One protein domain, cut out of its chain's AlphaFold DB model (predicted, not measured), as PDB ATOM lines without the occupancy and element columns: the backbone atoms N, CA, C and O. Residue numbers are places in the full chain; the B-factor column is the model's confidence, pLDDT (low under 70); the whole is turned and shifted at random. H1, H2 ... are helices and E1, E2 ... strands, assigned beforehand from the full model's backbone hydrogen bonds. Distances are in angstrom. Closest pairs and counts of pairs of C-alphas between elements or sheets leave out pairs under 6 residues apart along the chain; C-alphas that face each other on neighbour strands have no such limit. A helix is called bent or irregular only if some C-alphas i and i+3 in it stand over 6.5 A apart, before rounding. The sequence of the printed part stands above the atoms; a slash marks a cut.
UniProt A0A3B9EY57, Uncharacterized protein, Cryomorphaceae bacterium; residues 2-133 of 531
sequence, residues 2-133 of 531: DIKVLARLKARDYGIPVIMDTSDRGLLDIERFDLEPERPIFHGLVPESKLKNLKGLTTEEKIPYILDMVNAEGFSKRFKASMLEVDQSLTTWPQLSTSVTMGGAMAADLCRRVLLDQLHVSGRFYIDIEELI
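What this domain is: This is residues 2 to 133 of the 531 residues of an uncharacterized protein of Cryomorphaceae bacterium (UniProt A0A3B9EY57). A small sheet of three strands, E1 E2 E3, has the long helix H6 packed over one face along E1, while H1 and H2 only graze the sheet; H3, H4 and H5, joined by loops, make a looser part away from it, and H7 lies beyond E3. The printed part has 132 residues with seven named helices and three strands, in the order H1 E1 E2 H2 H3 H4 H5 H6 E3 H7; the sheet is antiparallel and the class is mostly helix. The whole is compact, with a radius of gyration of the C-alphas of 15.4 A, and flat, spanning 45 by 40 by 21 A.

How they stand to each other: H1, residues 2 to 13, comes closest to E1, residues 18 to 22, at the C-alphas of Arg 8 and Val 18, 6.9 A apart. E1 and E2, residues 27 to 31, form a hairpin, antiparallel at 166 degrees; N 20 and O 29 are 2.9 A apart, within hydrogen-bond range. H2, residues 41 to 44, only just touches H1, with 3 pairs of C-alphas within 8 A, the closest being the C-alphas of Arg 8 and Ile 41 at 6.4 A; H1 touches H2 with residues 5 to 9 alone. H3, residues 48 to 51, is close to H1 but not clearly touching, the C-alphas of Val 5 and Leu 51 being 7.1 A apart. H4, residues 59 to 70, is close to H2 but not clearly touching, Phe 42 and Met 69 being closest with C-alphas 6.3 A apart. H5, residues 77 to 83, is apart from H4 and from H6, residues 97 to 115. H6 is on the sheet at a height of 8.4 A, over E1 and along the strands, at 17 degrees to E1 on the local plane: two layers, a helix on one face of a sheet. E3, residues 123 to 126, is antiparallel to E2 at 164 degrees, with N 28 and O 125 2.8 A apart. H7, residues 129 to 132, is not on the sheet. Every O i to N i+4 pair is within hydrogen-bond range in H1, H5 and H6, against 6 of 8 in H4; H2, H3 and H7 are too short for such a pair.

Where its parts are: H1 begins at C-alpha 2, (160.724, 166.118, 119.777), and is 16.7 A long. E1 measures 12.9 A, E2 13.3 A and E3 10.2 A. H4, 16.0 A, is only just irregular: C-alphas 61 and 64 are 7.0 A apart. H6, 26.7 A, ends at C-alpha 115, (142.513, 148.045, 113.113).

The domain as a whole: The two C-alphas farthest apart, Gln 88 and Asp 117, are 46.2 A apart. The printed part has no cut, and its one long link is H5 to H6, residues 84 to 96. Mean pLDDT of the printed part is 88.1; residues 52 to 53 and 72 to 73 are under 70.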
ATOM      1  N   ASP A   2     161.739 165.108 120.123       81.44
ATOM      2  CA  ASP A   2     160.724 166.118 119.777       81.44
ATOM      3  C   ASP A   2     159.615 165.586 118.858       81.44
ATOM      4  O   ASP A   2     158.433 165.740 119.155       81.44
ATOM      5  N   ILE A   3     159.978 164.857 117.794       87.38
ATOM      6  CA  ILE A   3     158.990 164.268 116.881       87.38
ATOM      7  C   ILE A   3     158.077 163.237 117.563       87.38
ATOM      8  O   ILE A   3     156.904 163.157 117.220       87.38
ATOM      9  N   LYS A   4     158.570 162.488 118.563       87.69
ATOM     10  CA  LYS A   4     157.772 161.495 119.305       87.69
ATOM     11  C   LYS A   4     156.712 162.172 120.178       87.69
ATOM     12  O   LYS A   4     155.601 161.660 120.278       87.69
ATOM     13  N   VAL A   5     157.052 163.311 120.785       89.31
ATOM     14  CA  VAL A   5     156.117 164.132 121.572       89.31
ATOM     15  C   VAL A   5     155.075 164.763 120.650       89.31
ATOM     16  O   VAL A   5     153.880 164.619 120.886       89.31
ATOM     17  N   LEU A   6     155.518 165.408 119.566       90.06
ATOM     18  CA  LEU A   6     154.627 166.065 118.605       90.06
ATOM     19  C   LEU A   6     153.663 165.078 117.941       90.06
ATOM     20  O   LEU A   6     152.479 165.385 117.817       90.06
ATOM     21  N   ALA A   7     154.149 163.895 117.557       92.62
ATOM     22  CA  ALA A   7     153.322 162.846 116.972       92.62
ATOM     23  C   ALA A   7     152.219 162.394 117.935       92.62
ATOM     24  O   ALA A   7     151.073 162.297 117.517       92.62
ATOM     25  N   ARG A   8     152.531 162.192 119.223       93.75
ATOM     26  CA  ARG A   8     151.539 161.810 120.243       93.75
ATOM     27  C   ARG A   8     150.506 162.895 120.505       93.75
ATOM     28  O   ARG A   8     149.320 162.594 120.541       93.75
ATOM     29  N   LEU A   9     150.940 164.150 120.633       92.88
ATOM     30  CA  LEU A   9     150.023 165.280 120.806       92.88
ATOM     31  C   LEU A   9     149.047 165.379 119.630       92.88
ATOM     32  O   LEU A   9     147.846 165.495 119.836       92.88
ATOM     33  N   LYS A  10     149.553 165.268 118.396       95.00
ATOM     34  CA  LYS A  10     148.706 165.304 117.201       95.00
ATOM     35  C   LYS A  10     147.816 164.075 117.077       95.00
ATOM     36  O   LYS A  10     146.655 164.222 116.725       95.00
ATOM     37  N   ALA A  11     148.330 162.887 117.378       96.69
ATOM     38  CA  ALA A  11     147.529 161.671 117.378       96.69
ATOM     39  C   ALA A  11     146.363 161.788 118.366       96.69
ATOM     40  O   ALA A  11     145.233 161.503 117.987       96.69
ATOM     41  N   ARG A  12     146.600 162.324 119.570       96.00
ATOM     42  CA  ARG A  12     145.535 162.614 120.535       96.00
ATOM     43  C   ARG A  12     144.517 163.624 120.010       96.00
ATOM     44  O   ARG A  12     143.330 163.332 120.054       96.00
ATOM     45  N   ASP A  13     144.970 164.754 119.456       95.81
ATOM     46  CA  ASP A  13     144.085 165.779 118.867       95.81
ATOM     47  C   ASP A  13     143.147 165.196 117.787       95.81
ATOM     48  O   ASP A  13     142.020 165.658 117.624       95.81
ATOM     49  N   TYR A  14     143.615 164.192 117.040       97.31
ATOM     50  CA  TYR A  14     142.855 163.530 115.975       97.31
ATOM     51  C   TYR A  14     142.161 162.231 116.413       97.31
ATOM     52  O   TYR A  14     141.548 161.577 115.569       97.31
ATOM     53  N   GLY A  15     142.260 161.833 117.686       96.75
ATOM     54  CA  GLY A  15     141.727 160.556 118.170       96.75
ATOM     55  C   GLY A  15     142.332 159.347 117.447       96.75
ATOM     56  O   GLY A  15     141.618 158.419 117.096       96.75
ATOM     57  N   ILE A  16     143.633 159.376 117.152       97.75
ATOM     58  CA  ILE A  16     144.366 158.298 116.475       97.75
ATOM     59  C   ILE A  16     145.153 157.503 117.525       97.75
ATOM     60  O   ILE A  16     145.925 158.107 118.272       97.75
ATOM     61  N   PRO A  17     145.030 156.165 117.577       97.31
ATOM     62  CA  PRO A  17     145.815 155.354 118.496       97.31
ATOM     63  C   PRO A  17     147.312 155.397 118.160       97.31
ATOM     64  O   PRO A  17     147.706 155.388 116.992       97.31
ATOM     65  N   VAL A  18     148.158 155.390 119.190       96.81
ATOM     66  CA  VAL A  18     149.619 155.306 119.056       96.81
ATOM     67  C   VAL A  18     150.110 153.980 119.618       96.81
ATOM     68  O   VAL A  18     149.789 153.614 120.745       96.81
ATOM     69  N   ILE A  19     150.926 153.283 118.828       95.44
ATOM     70  CA  ILE A  19     151.696 152.117 119.258       95.44
ATOM     71  C   ILE A  19     153.172 152.462 119.086       95.44
ATOM     72  O   ILE A  19     153.593 152.889 118.007       95.44
ATOM     73  N   MET A  20     153.958 152.302 120.145       92.06
ATOM     74  CA  MET A  20     155.399 152.520 120.105       92.06
ATOM     75  C   MET A  20     156.133 151.346 120.738       92.06
ATOM     76  O   MET A  20     155.878 150.984 121.880       92.06
ATOM     77  N   ASP A  21     157.096 150.820 119.994       90.81
ATOM     78  CA  ASP A  21     158.126 149.935 120.519       90.81
ATOM     79  C   ASP A  21     159.282 150.744 121.125       90.81
ATOM     80  O   ASP A  21     159.721 151.770 120.579       90.81
ATOM     81  N   THR A  22     159.779 150.260 122.257       87.81
ATOM     82  CA  THR A  22     161.056 150.643 122.844       87.81
ATOM     83  C   THR A  22     161.906 149.385 122.964       87.81
ATOM     84  O   THR A  22     161.592 148.484 123.732       87.81
ATOM     85  N   SER A  23     163.019 149.351 122.228       86.75
ATOM     86  CA  SER A  23     163.826 148.142 122.021       86.75
ATOM     87  C   SER A  23     164.371 147.469 123.291       86.75
ATOM     88  O   SER A  23     164.728 146.296 123.238       86.75
ATOM     89  N   ASP A  24     164.485 148.183 124.415       87.88
ATOM     90  CA  ASP A  24     164.912 147.583 125.685       87.88
ATOM     91  C   ASP A  24     163.776 146.741 126.289       87.88
ATOM     92  O   ASP A  24     162.657 147.231 126.448       87.88
ATOM     93  N   ARG A  25     164.068 145.472 126.612       87.69
ATOM     94  CA  ARG A  25     163.139 144.513 127.250       87.69
ATOM     95  C   ARG A  25     161.807 144.278 126.512       87.69
ATOM     96  O   ARG A  25     160.834 143.836 127.116       87.69
ATOM     97  N   GLY A  26     161.735 144.594 125.216       89.31
ATOM     98  CA  GLY A  26     160.509 144.431 124.424       89.31
ATOM     99  C   GLY A  26     159.336 145.270 124.942       89.31
ATOM    100  O   GLY A  26     158.198 144.798 124.973       89.31
ATOM    101  N   LEU A  27     159.617 146.488 125.409       90.94
ATOM    102  CA  LEU A  27     158.619 147.412 125.936       90.94
ATOM    103  C   LEU A  27     157.721 147.966 124.818       90.94
ATOM    104  O   LEU A  27     158.192 148.567 123.852       90.94
ATOM    105  N   LEU A  28     156.410 147.841 125.010       92.62
ATOM    106  CA  LEU A  28     155.361 148.317 124.118       92.62
ATOM    107  C   LEU A  28     154.469 149.333 124.834       92.62
ATOM    108  O   LEU A  28     153.840 149.015 125.845       92.62
ATOM    109  N   ASP A  29     154.372 150.533 124.272       93.44
ATOM    110  CA  ASP A  29     153.423 151.566 124.681       93.44
ATOM    111  C   ASP A  29     152.203 151.539 123.749       93.44
ATOM    112  O   ASP A  29     152.348 151.641 122.526       93.44
ATOM    113  N   ILE A  30     151.003 151.425 124.322       96.38
ATOM    114  CA  ILE A  30     149.722 151.465 123.605       96.38
ATOM    115  C   ILE A  30     148.883 152.610 124.169       96.38
ATOM    116  O   ILE A  30     148.454 152.568 125.322       96.38
ATOM    117  N   GLU A  31     148.624 153.630 123.362       96.88
ATOM    118  CA  GLU A  31     147.827 154.798 123.741       96.88
ATOM    119  C   GLU A  31     146.615 154.896 122.811       96.88
ATOM    120  O   GLU A  31     146.716 155.377 121.680       96.88
ATOM    121  N   ARG A  32     145.457 154.407 123.270       97.44
ATOM    122  CA  ARG A  32     144.197 154.407 122.512       97.44
ATOM    123  C   ARG A  32     143.482 155.743 122.619       97.44
ATOM    124  O   ARG A  32     142.429 155.828 123.236       97.44
ATOM    125  N   PHE A  33     144.040 156.798 122.031       98.00
ATOM    126  CA  PHE A  33     143.411 158.128 122.052       98.00
ATOM    127  C   PHE A  33     142.039 158.179 121.357       98.00
ATOM    128  O   PHE A  33     141.258 159.088 121.611       98.00
ATOM    129  N   ASP A  34     141.732 157.202 120.507       97.38
ATOM    130  CA  ASP A  34     140.405 156.977 119.929       97.38
ATOM    131  C   ASP A  34     139.355 156.536 120.966       97.38
ATOM    132  O   ASP A  34     138.174 156.837 120.806       97.38
ATOM    133  N   LEU A  35     139.773 155.843 122.032       97.19
ATOM    134  CA  LEU A  35     138.904 155.395 123.132       97.19
ATOM    135  C   LEU A  35     139.043 156.270 124.388       97.19
ATOM    136  O   LEU A  35     138.081 156.472 125.126       97.19
ATOM    137  N   GLU A  36     140.244 156.788 124.631       97.12
ATOM    138  CA  GLU A  36     140.641 157.583 125.791       97.12
ATOM    139  C   GLU A  36     141.225 158.939 125.329       97.12
ATOM    140  O   GLU A  36     142.433 159.170 125.450       97.12
ATOM    141  N   PRO A  37     140.404 159.861 124.789       94.44
ATOM    142  CA  PRO A  37     140.890 161.111 124.189       94.44
ATOM    143  C   PRO A  37     141.577 162.049 125.193       94.44
ATOM    144  O   PRO A  37     142.467 162.808 124.822       94.44
ATOM    145  N   GLU A  38     141.229 161.948 126.478       94.38
ATOM    146  CA  GLU A  38     141.820 162.746 127.561       94.38
ATOM    147  C   GLU A  38     143.077 162.105 128.175       94.38
ATOM    148  O   GLU A  38     143.641 162.628 129.140       94.38
ATOM    149  N   ARG A  39     143.538 160.957 127.654       93.62
ATOM    150  CA  ARG A  39     144.717 160.279 128.197       93.62
ATOM    151  C   ARG A  39     145.958 161.183 128.076       93.62
ATOM    152  O   ARG A  39     146.247 161.706 126.992       93.62
ATOM    153  N   PRO A  40     146.750 161.346 129.151       93.38
ATOM    154  CA  PRO A  40     148.043 162.014 129.060       93.38
ATOM    155  C   PRO A  40     149.026 161.218 128.193       93.38
ATOM    156  O   PRO A  40     149.091 159.989 128.292       93.38
ATOM    157  N   ILE A  41     149.833 161.916 127.390       92.31
ATOM    158  CA  ILE A  41     150.886 161.276 126.585       92.31
ATOM    159  C   ILE A  41     151.945 160.608 127.479       92.31
ATOM    160  O   ILE A  41     152.187 161.048 128.606       92.31
ATOM    161  N   PHE A  42     152.579 159.543 126.985       90.50
ATOM    162  CA  PHE A  42     153.491 158.686 127.760       90.50
ATOM    163  C   PHE A  42     152.855 158.170 129.058       90.50
ATOM    164  O   PHE A  42     153.525 158.022 130.079       90.50
ATOM    165  N   HIS A  43     151.540 157.937 129.043       90.69
ATOM    166  CA  HIS A  43     150.765 157.469 130.196       90.69
ATOM    167  C   HIS A  43     150.878 158.371 131.443       90.69
ATOM    168  O   HIS A  43     150.617 157.913 132.554       90.69
ATOM    169  N   GLY A  44     151.263 159.643 131.273       88.62
ATOM    170  CA  GLY A  44     151.422 160.601 132.371       88.62
ATOM    171  C   GLY A  44     152.740 160.494 133.144       88.62
ATOM    172  O   GLY A  44     152.882 161.164 134.164       88.62
ATOM    173  N   LEU A  45     153.711 159.705 132.666       86.25
ATOM    174  CA  LEU A  45     155.028 159.562 133.306       86.25
ATOM    175  C   LEU A  45     155.808 160.880 133.368       86.25
ATOM    176  O   LEU A  45     156.562 161.120 134.308       86.25
ATOM    177  N   VAL A  46     155.601 161.755 132.380       82.94
ATOM    178  CA  VAL A  46     156.198 163.091 132.350       82.94
ATOM    179  C   VAL A  46     155.093 164.132 132.203       82.94
ATOM    180  O   VAL A  46     154.306 164.044 131.258       82.94
ATOM    181  N   PRO A  47     155.041 165.155 133.078       84.75
ATOM    182  CA  PRO A  47     154.098 166.253 132.922       84.75
ATOM    183  C   PRO A  47     154.247 166.934 131.556       84.75
ATOM    184  O   PRO A  47     155.345 167.343 131.176       84.75
ATOM    185  N   GLU A  48     153.141 167.132 130.837       83.69
ATOM    186  CA  GLU A  48     153.158 167.726 129.489       83.69
ATOM    187  C   GLU A  48     153.778 169.127 129.443       83.69
ATOM    188  O   GLU A  48     154.359 169.517 128.431       83.69
ATOM    189  N   SER A  49     153.706 169.882 130.544       81.81
ATOM    190  CA  SER A  49     154.368 171.184 130.680       81.81
ATOM    191  C   SER A  49     155.884 171.096 130.483       81.81
ATOM    192  O   SER A  49     156.466 171.984 129.863       81.81
ATOM    193  N   LYS A  50     156.517 170.006 130.936       77.25
ATOM    194  CA  LYS A  50     157.953 169.752 130.757       77.25
ATOM    195  C   LYS A  50     158.306 169.336 129.326       77.25
ATOM    196  O   LYS A  50     159.417 169.583 128.872       77.25
ATOM    197  N   LEU A  51     157.360 168.744 128.595       77.12
ATOM    198  CA  LEU A  51     157.575 168.211 127.243       77.12
ATOM    199  C   LEU A  51     157.490 169.269 126.133       77.12
ATOM    200  O   LEU A  51     157.920 169.020 125.008       77.12
ATOM    201  N   LYS A  52     156.966 170.462 126.434       69.44
ATOM    202  CA  LYS A  52     156.834 171.567 125.466       69.44
ATOM    203  C   LYS A  52     158.152 172.313 125.197       69.44
ATOM    204  O   LYS A  52     158.274 172.946 124.153       69.44
ATOM    205  N   ASN A  53     159.149 172.183 126.077       68.81
ATOM    206  CA  ASN A  53     160.398 172.961 126.047       68.81
ATOM    207  C   ASN A  53     161.638 172.147 125.615       68.81
ATOM    208  O   ASN A  53     162.754 172.453 126.015       68.81
ATOM    209  N   LEU A  54     161.466 171.096 124.805       72.75
ATOM    210  CA  LEU A  54     162.560 170.168 124.456       72.75
ATOM    211  C   LEU A  54     163.467 170.646 123.306       72.75
ATOM    212  O   LEU A  54     164.551 170.094 123.084       72.75
ATOM    213  N   LYS A  55     163.024 171.658 122.551       74.06
ATOM    214  CA  LYS A  55     163.733 172.166 121.372       74.06
ATOM    215  C   LYS A  55     164.977 172.950 121.801       74.06
ATOM    216  O   LYS A  55     164.874 173.868 122.602       74.06
ATOM    217  N   GLY A  56     166.131 172.620 121.219       74.12
ATOM    218  CA  GLY A  56     167.410 173.292 121.499       74.12
ATOM    219  C   GLY A  56     168.273 172.629 122.577       74.12
ATOM    220  O   GLY A  56     169.440 172.980 122.677       74.12
ATOM    221  N   LEU A  57     167.747 171.638 123.308       77.75
ATOM    222  CA  LEU A  57     168.536 170.861 124.268       77.75
ATOM    223  C   LEU A  57     169.529 169.925 123.559       77.75
ATOM    224  O   LEU A  57     169.183 169.273 122.557       77.75
ATOM    225  N   THR A  58     170.733 169.824 124.117       76.62
ATOM    226  CA  THR A  58     171.776 168.846 123.767       76.62
ATOM    227  C   THR A  58     171.336 167.408 124.073       76.62
ATOM    228  O   THR A  58     170.293 167.174 124.687       76.62
ATOM    229  N   THR A  59     172.097 166.406 123.616       72.00
ATOM    230  CA  THR A  59     171.816 164.992 123.930       72.00
ATOM    231  C   THR A  59     171.856 164.739 125.438       72.00
ATOM    232  O   THR A  59     170.935 164.116 125.964       72.00
ATOM    233  N   GLU A  60     172.858 165.291 126.127       71.06
ATOM    234  CA  GLU A  60     173.036 165.179 127.578       71.06
ATOM    235  C   GLU A  60     171.855 165.793 128.352       71.06
ATOM    236  O   GLU A  60     171.260 165.150 129.216       71.06
ATOM    237  N   GLU A  61     171.422 167.000 127.981       75.94
ATOM    238  CA  GLU A  61     170.288 167.682 128.627       75.94
ATOM    239  C   GLU A  61     168.946 166.970 128.403       75.94
ATOM    240  O   GLU A  61     167.980 167.192 129.138       75.94
ATOM    241  N   LYS A  62     168.860 166.098 127.392       77.69
ATOM    242  CA  LYS A  62     167.668 165.290 127.110       77.69
ATOM    243  C   LYS A  62     167.603 164.008 127.944       77.69
ATOM    244  O   LYS A  62     166.519 163.434 128.042       77.69
ATOM    245  N   ILE A  63     168.707 163.576 128.563       76.50
ATOM    246  CA  ILE A  63     168.788 162.328 129.346       76.50
ATOM    247  C   ILE A  63     167.714 162.250 130.443       76.50
ATOM    248  O   ILE A  63     167.004 161.241 130.474       76.50
ATOM    249  N   PRO A  64     167.505 163.278 131.296       77.25
ATOM    250  CA  PRO A  64     166.513 163.197 132.370       77.25
ATOM    251  C   PRO A  64     165.094 162.960 131.841       77.25
ATOM    252  O   PRO A  64     164.353 162.143 132.376       77.25
ATOM    253  N   TYR A  65     164.737 163.611 130.729       79.75
ATOM    254  CA  TYR A  65     163.426 163.449 130.102       79.75
ATOM    255  C   TYR A  65     163.232 162.050 129.529       79.75
ATOM    256  O   TYR A  65     162.153 161.483 129.667       79.75
ATOM    257  N   ILE A  66     164.264 161.488 128.893       78.00
ATOM    258  CA  ILE A  66     164.207 160.128 128.348       78.00
ATOM    259  C   ILE A  66     164.018 159.126 129.486       78.00
ATOM    260  O   ILE A  66     163.125 158.292 129.386       78.00
ATOM    261  N   LEU A  67     164.808 159.246 130.558       77.81
ATOM    262  CA  LEU A  67     164.718 158.393 131.745       77.81
ATOM    263  C   LEU A  67     163.323 158.433 132.381       77.81
ATOM    264  O   LEU A  67     162.784 157.385 132.734       77.81
ATOM    265  N   ASP A  68     162.715 159.614 132.490       80.69
ATOM    266  CA  ASP A  68     161.369 159.737 133.047       80.69
ATOM    267  C   ASP A  68     160.303 159.175 132.072       80.69
ATOM    268  O   ASP A  68     159.431 158.414 132.489       80.69
ATOM    269  N   MET A  69     160.393 159.462 130.762       77.69
ATOM    270  CA  MET A  69     159.431 159.001 129.731       77.69
ATOM    271  C   MET A  69     159.292 157.485 129.656       77.69
ATOM    272  O   MET A  69     158.215 156.964 129.375       77.69
ATOM    273  N   VAL A  70     160.401 156.781 129.834       72.81
ATOM    274  CA  VAL A  70     160.476 155.325 129.690       72.81
ATOM    275  C   VAL A  70     160.349 154.591 131.022       72.81
ATOM    276  O   VAL A  70     160.254 153.366 131.005       72.81
ATOM    277  N   ASN A  71     160.266 155.311 132.145       74.62
ATOM    278  CA  ASN A  71     160.407 154.791 133.505       74.62
ATOM    279  C   ASN A  71     161.733 154.038 133.712       74.62
ATOM    280  O   ASN A  71     161.769 152.809 133.743       74.62
ATOM    281  N   ALA A  72     162.824 154.787 133.868       66.38
ATOM    282  CA  ALA A  72     164.188 154.274 133.976       66.38
ATOM    283  C   ALA A  72     164.403 153.165 135.015       66.38
ATOM    284  O   ALA A  72     165.316 152.359 134.854       66.38
ATOM    285  N   GLU A  73     163.590 153.094 136.072       67.69
ATOM    286  CA  GLU A  73     163.674 151.998 137.043       67.69
ATOM    287  C   GLU A  73     163.442 150.632 136.384       67.69
ATOM    288  O   GLU A  73     164.123 149.667 136.743       67.69
ATOM    289  N   GLY A  74     162.571 150.582 135.370       72.62
ATOM    290  CA  GLY A  74     162.215 149.386 134.608       72.62
ATOM    291  C   GLY A  74     163.193 148.996 133.497       72.62
ATOM    292  O   GLY A  74     162.981 147.958 132.871       72.62
ATOM    293  N   PHE A  75     164.248 149.780 133.244       83.62
ATOM    294  CA  PHE A  75     165.266 149.427 132.252       83.62
ATOM    295  C   PHE A  75     166.083 148.202 132.644       83.62
ATOM    296  O   PHE A  75     166.342 147.960 133.830       83.62
ATOM    297  N   SER A  76     166.555 147.473 131.631       86.94
ATOM    298  CA  SER A  76     167.486 146.371 131.851       86.94
ATOM    299  C   SER A  76     168.768 146.890 132.503       86.94
ATOM    300  O   SER A  76     169.237 148.006 132.254       86.94
ATOM    301  N   LYS A  77     169.364 146.058 133.359       88.38
ATOM    302  CA  LYS A  77     170.616 146.373 134.064       88.38
ATOM    303  C   LYS A  77     171.739 146.701 133.076       88.38
ATOM    304  O   LYS A  77     172.471 147.674 133.249       88.38
ATOM    305  N   ARG A  78     171.792 145.940 131.981       88.62
ATOM    306  CA  ARG A  78     172.696 146.146 130.849       88.62
ATOM    307  C   ARG A  78     172.463 147.482 130.145       88.62
ATOM    308  O   ARG A  78     173.429 148.174 129.810       88.62
ATOM    309  N   PHE A  79     171.208 147.866 129.914       87.75
ATOM    310  CA  PHE A  79     170.905 149.155 129.301       87.75
ATOM    311  C   PHE A  79     171.343 150.303 130.211       87.75
ATOM    312  O   PHE A  79     172.082 151.168 129.750       87.75
ATOM    313  N   LYS A  80     171.018 150.258 131.512       87.88
ATOM    314  CA  LYS A  80     171.483 151.252 132.503       87.88
ATOM    315  C   LYS A  80     173.006 151.404 132.507       87.88
ATOM    316  O   LYS A  80     173.499 152.528 132.509       87.88
ATOM    317  N   ALA A  81     173.748 150.299 132.446       89.50
ATOM    318  CA  ALA A  81     175.207 150.326 132.329       89.50
ATOM    319  C   ALA A  81     175.661 151.029 131.039       89.50
ATOM    320  O   ALA A  81     176.518 151.905 131.070       89.50
ATOM    321  N   SER A  82     175.035 150.705 129.906       89.00
ATOM    322  CA  SER A  82     175.338 151.339 128.615       89.00
ATOM    323  C   SER A  82     175.052 152.844 128.625       89.00
ATOM    324  O   SER A  82     175.776 153.611 127.998       89.00
ATOM    325  N   MET A  83     174.022 153.284 129.355       84.56
ATOM    326  CA  MET A  83     173.686 154.705 129.477       84.56
ATOM    327  C   MET A  83     174.817 155.528 130.102       84.56
ATOM    328  O   MET A  83     175.003 156.679 129.724       84.56
ATOM    329  N   LEU A  84     175.592 154.936 131.015       84.75
ATOM    330  CA  LEU A  84     176.736 155.587 131.666       84.75
ATOM    331  C   LEU A  84     177.954 155.744 130.732       84.75
ATOM    332  O   LEU A  84     178.920 156.415 131.091       84.75
ATOM    333  N   GLU A  85     177.905 155.152 129.534       87.00
ATOM    334  CA  GLU A  85     178.974 155.174 128.527       87.00
ATOM    335  C   GLU A  85     178.648 156.026 127.290       87.00
ATOM    336  O   GLU A  85     179.487 156.151 126.388       87.00
ATOM    337  N   VAL A  86     177.452 156.621 127.235       84.25
ATOM    338  CA  VAL A  86     177.051 157.538 126.157       84.25
ATOM    339  C   VAL A  86     177.905 158.806 126.190       84.25
ATOM    340  O   VAL A  86     178.237 159.322 127.253       84.25
ATOM    341  N   ASP A  87     178.307 159.266 125.007       79.75
ATOM    342  CA  ASP A  87     179.279 160.336 124.762       79.75
ATOM    343  C   ASP A  87     180.687 160.061 125.329       79.75
ATOM    344  O   ASP A  87     181.551 160.937 125.308       79.75
ATOM    345  N   GLN A  88     180.949 158.833 125.794       83.56
ATOM    346  CA  GLN A  88     182.272 158.379 126.229       83.56
ATOM    347  C   GLN A  88     182.823 157.323 125.268       83.56
ATOM    348  O   GLN A  88     183.711 157.598 124.464       83.56
ATOM    349  N   SER A  89     182.280 156.104 125.335       86.88
ATOM    350  CA  SER A  89     182.646 154.995 124.448       86.88
ATOM    351  C   SER A  89     181.527 154.613 123.478       86.88
ATOM    352  O   SER A  89     181.771 153.882 122.517       86.88
ATOM    353  N   LEU A  90     180.322 155.153 123.685       85.62
ATOM    354  CA  LEU A  90     179.167 155.017 122.805       85.62
ATOM    355  C   LEU A  90     178.744 156.390 122.279       85.62
ATOM    356  O   LEU A  90     178.664 157.350 123.032       85.62
ATOM    357  N   THR A  91     178.417 156.480 120.991       82.62
ATOM    358  CA  THR A  91     177.908 157.724 120.382       82.62
ATOM    359  C   THR A  91     176.443 158.000 120.714       82.62
ATOM    360  O   THR A  91     175.986 159.132 120.631       82.62
ATOM    361  N   THR A  92     175.671 156.958 121.020       81.31
ATOM    362  CA  THR A  92     174.245 157.037 121.349       81.31
ATOM    363  C   THR A  92     173.809 155.758 122.060       81.31
ATOM    364  O   THR A  92     174.587 154.811 122.199       81.31
ATOM    365  N   TRP A  93     172.547 155.713 122.482       79.94
ATOM    366  CA  TRP A  93     171.916 154.539 123.074       79.94
ATOM    367  C   TRP A  93     172.006 153.340 122.120       79.94
ATOM    368  O   TRP A  93     171.537 153.435 120.979       79.94
ATOM    369  N   PRO A  94     172.574 152.209 122.559       81.62
ATOM    370  CA  PRO A  94     172.696 151.046 121.702       81.62
ATOM    371  C   PRO A  94     171.316 150.428 121.457       81.62
ATOM    372  O   PRO A  94     170.542 150.206 122.386       81.62
ATOM    373  N   GLN A  95     171.023 150.124 120.194       85.56
ATOM    374  CA  GLN A  95     169.836 149.374 119.790       85.56
ATOM    375  C   GLN A  95     170.284 148.130 119.030       85.56
ATOM    376  O   GLN A  95     170.926 148.230 117.984       85.56
ATOM    377  N   LEU A  96     169.967 146.953 119.563       87.12
ATOM    378  CA  LEU A  96     170.292 145.690 118.908       87.12
ATOM    379  C   LEU A  96     169.302 145.435 117.768       87.12
ATOM    380  O   LEU A  96     168.095 145.605 117.944       87.12
ATOM    381  N   SER A  97     169.794 145.005 116.601       90.38
ATOM    382  CA  SER A  97     168.919 144.780 115.439       90.38
ATOM    383  C   SER A  97     167.870 143.699 115.702       90.38
ATOM    384  O   SER A  97     166.754 143.798 115.200       90.38
ATOM    385  N   THR A  98     168.197 142.702 116.526       90.69
ATOM    386  CA  THR A  98     167.282 141.639 116.955       90.69
ATOM    387  C   THR A  98     166.106 142.208 117.742       90.69
ATOM    388  O   THR A  98     164.958 141.941 117.390       90.69
ATOM    389  N   SER A  99     166.376 143.066 118.730       89.62
ATOM    390  CA  SER A  99     165.345 143.746 119.518       89.62
ATOM    391  C   SER A  99     164.474 144.652 118.649       89.62
ATOM    392  O   SER A  99     163.254 144.603 118.748       89.62
ATOM    393  N   VAL A 100     165.082 145.424 117.740       90.88
ATOM    394  CA  VAL A 100     164.343 146.301 116.812       90.88
ATOM    395  C   VAL A 100     163.464 145.490 115.851       90.88
ATOM    396  O   VAL A 100     162.329 145.872 115.572       90.88
ATOM    397  N   THR A 101     163.959 144.353 115.356       93.75
ATOM    398  CA  THR A 101     163.202 143.474 114.448       93.75
ATOM    399  C   THR A 101     162.004 142.849 115.159       93.75
ATOM    400  O   THR A 101     160.899 142.848 114.614       93.75
ATOM    401  N   MET A 102     162.198 142.369 116.391       92.44
ATOM    402  CA  MET A 102     161.108 141.876 117.234       92.44
ATOM    403  C   MET A 102     160.076 142.975 117.499       92.44
ATOM    404  O   MET A 102     158.888 142.753 117.281       92.44
ATOM    405  N   GLY A 103     160.530 144.174 117.874       93.44
ATOM    406  CA  GLY A 103     159.692 145.358 118.053       93.44
ATOM    407  C   GLY A 103     158.804 145.653 116.850       93.44
ATOM    408  O   GLY A 103     157.600 145.866 116.996       93.44
ATOM    409  N   GLY A 104     159.364 145.565 115.641       94.88
ATOM    410  CA  GLY A 104     158.607 145.699 114.395       94.88
ATOM    411  C   GLY A 104     157.499 144.652 114.237       94.88
ATOM    412  O   GLY A 104     156.375 145.002 113.877       94.88
ATOM    413  N   ALA A 105     157.784 143.382 114.541       95.56
ATOM    414  CA  ALA A 105     156.793 142.306 114.473       95.56
ATOM    415  C   ALA A 105     155.664 142.491 115.503       95.56
ATOM    416  O   ALA A 105     154.487 142.372 115.159       95.56
ATOM    417  N   MET A 106     156.016 142.838 116.745       95.62
ATOM    418  CA  MET A 106     155.052 143.103 117.816       95.62
ATOM    419  C   MET A 106     154.160 144.300 117.480       95.62
ATOM    420  O   MET A 106     152.936 144.206 117.557       95.62
ATOM    421  N   ALA A 107     154.756 145.416 117.050       95.50
ATOM    422  CA  ALA A 107     154.013 146.610 116.668       95.50
ATOM    423  C   ALA A 107     153.064 146.332 115.491       95.50
ATOM    424  O   ALA A 107     151.919 146.778 115.516       95.50
ATOM    425  N   ALA A 108     153.495 145.558 114.487       97.00
ATOM    426  CA  ALA A 108     152.645 145.174 113.361       97.00
ATOM    427  C   ALA A 108     151.434 144.328 113.796       97.00
ATOM    428  O   ALA A 108     150.317 144.584 113.337       97.00
ATOM    429  N   ASP A 109     151.627 143.362 114.702       97.44
ATOM    430  CA  ASP A 109     150.523 142.573 115.261       97.44
ATOM    431  C   ASP A 109     149.529 143.448 116.034       97.44
ATOM    432  O   ASP A 109     148.322 143.387 115.784       97.44
ATOM    433  N   LEU A 110     150.032 144.311 116.921       96.94
ATOM    434  CA  LEU A 110     149.194 145.216 117.704       96.94
ATOM    435  C   LEU A 110     148.413 146.178 116.805       96.94
ATOM    436  O   LEU A 110     147.205 146.327 116.987       96.94
ATOM    437  N   CYS A 111     149.060 146.770 115.799       97.12
ATOM    438  CA  CYS A 111     148.400 147.628 114.815       97.12
ATOM    439  C   CYS A 111     147.277 146.875 114.096       97.12
ATOM    440  O   CYS A 111     146.157 147.377 114.010       97.12
ATOM    441  N   ARG A 112     147.538 145.645 113.630       98.12
ATOM    442  CA  ARG A 112     146.522 144.791 112.997       98.12
ATOM    443  C   ARG A 112     145.344 144.544 113.939       98.12
ATOM    444  O   ARG A 112     144.201 144.667 113.515       98.12
ATOM    445  N   ARG A 113     145.598 144.210 115.205       98.12
ATOM    446  CA  ARG A 113     144.541 143.949 116.195       98.12
ATOM    447  C   ARG A 113     143.725 145.196 116.521       98.12
ATOM    448  O   ARG A 113     142.514 145.078 116.646       98.12
ATOM    449  N   VAL A 114     144.348 146.370 116.612       97.44
ATOM    450  CA  VAL A 114     143.627 147.643 116.785       97.44
ATOM    451  C   VAL A 114     142.740 147.932 115.573       97.44
ATOM    452  O   VAL A 114     141.557 148.202 115.743       97.44
ATOM    453  N   LEU A 115     143.268 147.799 114.352       97.06
ATOM    454  CA  LEU A 115     142.513 148.045 113.113       97.06
ATOM    455  C   LEU A 115     141.352 147.061 112.897       97.06
ATOM    456  O   LEU A 115     140.380 147.401 112.228       97.06
ATOM    457  N   LEU A 116     141.456 145.849 113.445       97.94
ATOM    458  CA  LEU A 116     140.410 144.823 113.405       97.94
ATOM    459  C   LEU A 116     139.464 144.867 114.617       97.94
ATOM    460  O   LEU A 116     138.655 143.954 114.762       97.94
ATOM    461  N   ASP A 117     139.583 145.874 115.488       97.12
ATOM    462  CA  ASP A 117     138.786 146.018 116.715       97.12
ATOM    463  C   ASP A 117     138.915 144.816 117.689       97.12
ATOM    464  O   ASP A 117     137.967 144.386 118.338       97.12
ATOM    465  N   GLN A 118     140.117 144.233 117.784       98.12
ATOM    466  CA  GLN A 118     140.455 143.047 118.602       98.12
ATOM    467  C   GLN A 118     141.300 143.366 119.850       98.12
ATOM    468  O   GLN A 118     141.779 142.467 120.551       98.12
ATOM    469  N   LEU A 119     141.576 144.639 120.094       97.19
ATOM    470  CA  LEU A 119     142.334 145.132 121.237       97.19
ATOM    471  C   LEU A 119     141.690 146.447 121.654       97.19
ATOM    472  O   LEU A 119     141.414 147.249 120.773       97.19
ATOM    473  N   HIS A 120     141.481 146.684 122.953       97.19
ATOM    474  CA  HIS A 120     140.776 147.872 123.484       97.19
ATOM    475  C   HIS A 120     141.500 148.555 124.645       97.19
ATOM    476  O   HIS A 120     140.973 149.481 125.245       97.19
ATOM    477  N   VAL A 121     142.702 148.091 124.981       96.62
ATOM    478  CA  VAL A 121     143.443 148.566 126.153       96.62
ATOM    479  C   VAL A 121     144.480 149.617 125.773       96.62
ATOM    480  O   VAL A 121     145.142 149.492 124.741       96.62
ATOM    481  N   SER A 122     144.662 150.602 126.648       96.56
ATOM    482  CA  SER A 122     145.870 151.425 126.710       96.56
ATOM    483  C   SER A 122     146.760 150.962 127.859       96.56
ATOM    484  O   SER A 122     146.270 150.594 128.926       96.56
ATOM    485  N   GLY A 123     148.076 151.029 127.691       93.88
ATOM    486  CA  GLY A 123     149.014 150.643 128.742       93.88
ATOM    487  C   GLY A 123     150.438 150.456 128.248       93.88
ATOM    488  O   GLY A 123     150.724 150.650 127.068       93.88
ATOM    489  N   ARG A 124     151.309 150.070 129.183       91.88
ATOM    490  CA  ARG A 124     152.696 149.679 128.921       91.88
ATOM    491  C   ARG A 124     152.830 148.192 129.192       91.88
ATOM    492  O   ARG A 124     152.423 147.731 130.258       91.88
ATOM    493  N   PHE A 125     153.385 147.459 128.240       91.81
ATOM    494  CA  PHE A 125     153.516 146.008 128.299       91.81
ATOM    495  C   PHE A 125     154.956 145.618 127.990       91.81
ATOM    496  O   PHE A 125     155.598 146.261 127.165       91.81
ATOM    497  N   TYR A 126     155.454 144.566 128.632       90.50
ATOM    498  CA  TYR A 126     156.776 144.011 128.356       90.50
ATOM    499  C   TYR A 126     156.619 142.628 127.737       90.50
ATOM    500  O   TYR A 126     155.880 141.792 128.258       90.50
ATOM    501  N   ILE A 127     157.324 142.396 126.633       90.69
ATOM    502  CA  ILE A 127     157.595 141.058 126.103       90.69
ATOM    503  C   ILE A 127     159.102 140.855 126.233       90.69
ATOM    504  O   ILE A 127     159.865 140.957 125.271       90.69
ATOM    505  N   ASP A 128     159.528 140.656 127.476       89.25
ATOM    506  CA  ASP A 128     160.934 140.539 127.820       89.25
ATOM    507  C   ASP A 128     161.397 139.092 127.630       89.25
ATOM    508  O   ASP A 128     161.151 138.229 128.468       89.25
ATOM    509  N   ILE A 129     162.050 138.819 126.497       88.50
ATOM    510  CA  ILE A 129     162.581 137.483 126.197       88.50
ATOM    511  C   ILE A 129     163.611 137.047 127.241       88.50
ATOM    512  O   ILE A 129     163.653 135.862 127.558       88.50
ATOM    513  N   GLU A 130     164.418 137.969 127.771       84.62
ATOM    514  CA  GLU A 130     165.446 137.630 128.760       84.62
ATOM    515  C   GLU A 130     164.816 137.233 130.101       84.62
ATOM    516  O   GLU A 130     165.366 136.394 130.802       84.62
ATOM    517  N   GLU A 131     163.643 137.782 130.438       85.62
ATOM    518  CA  GLU A 131     162.857 137.374 131.612       85.62
ATOM    519  C   GLU A 131     162.071 136.076 131.363       85.62
ATOM    520  O   GLU A 131     161.971 135.225 132.243       85.62
ATOM    521  N   LEU A 132     161.510 135.905 130.161       88.75
ATOM    522  CA  LEU A 132     160.727 134.719 129.791       88.75
ATOM    523  C   LEU A 132     161.595 133.469 129.594       88.75
ATOM    524  O   LEU A 132     161.118 132.352 129.796       88.75
ATOM    525  N   ILE A 133     162.836 133.655 129.142       89.62
ATOM    526  CA  ILE A 133     163.800 132.599 128.832       89.62
ATOM    527  C   ILE A 133     165.122 132.964 129.508       89.62
ATOM    528  O   ILE A 133     166.041 133.486 128.875       89.62
TER     529      ILE A 133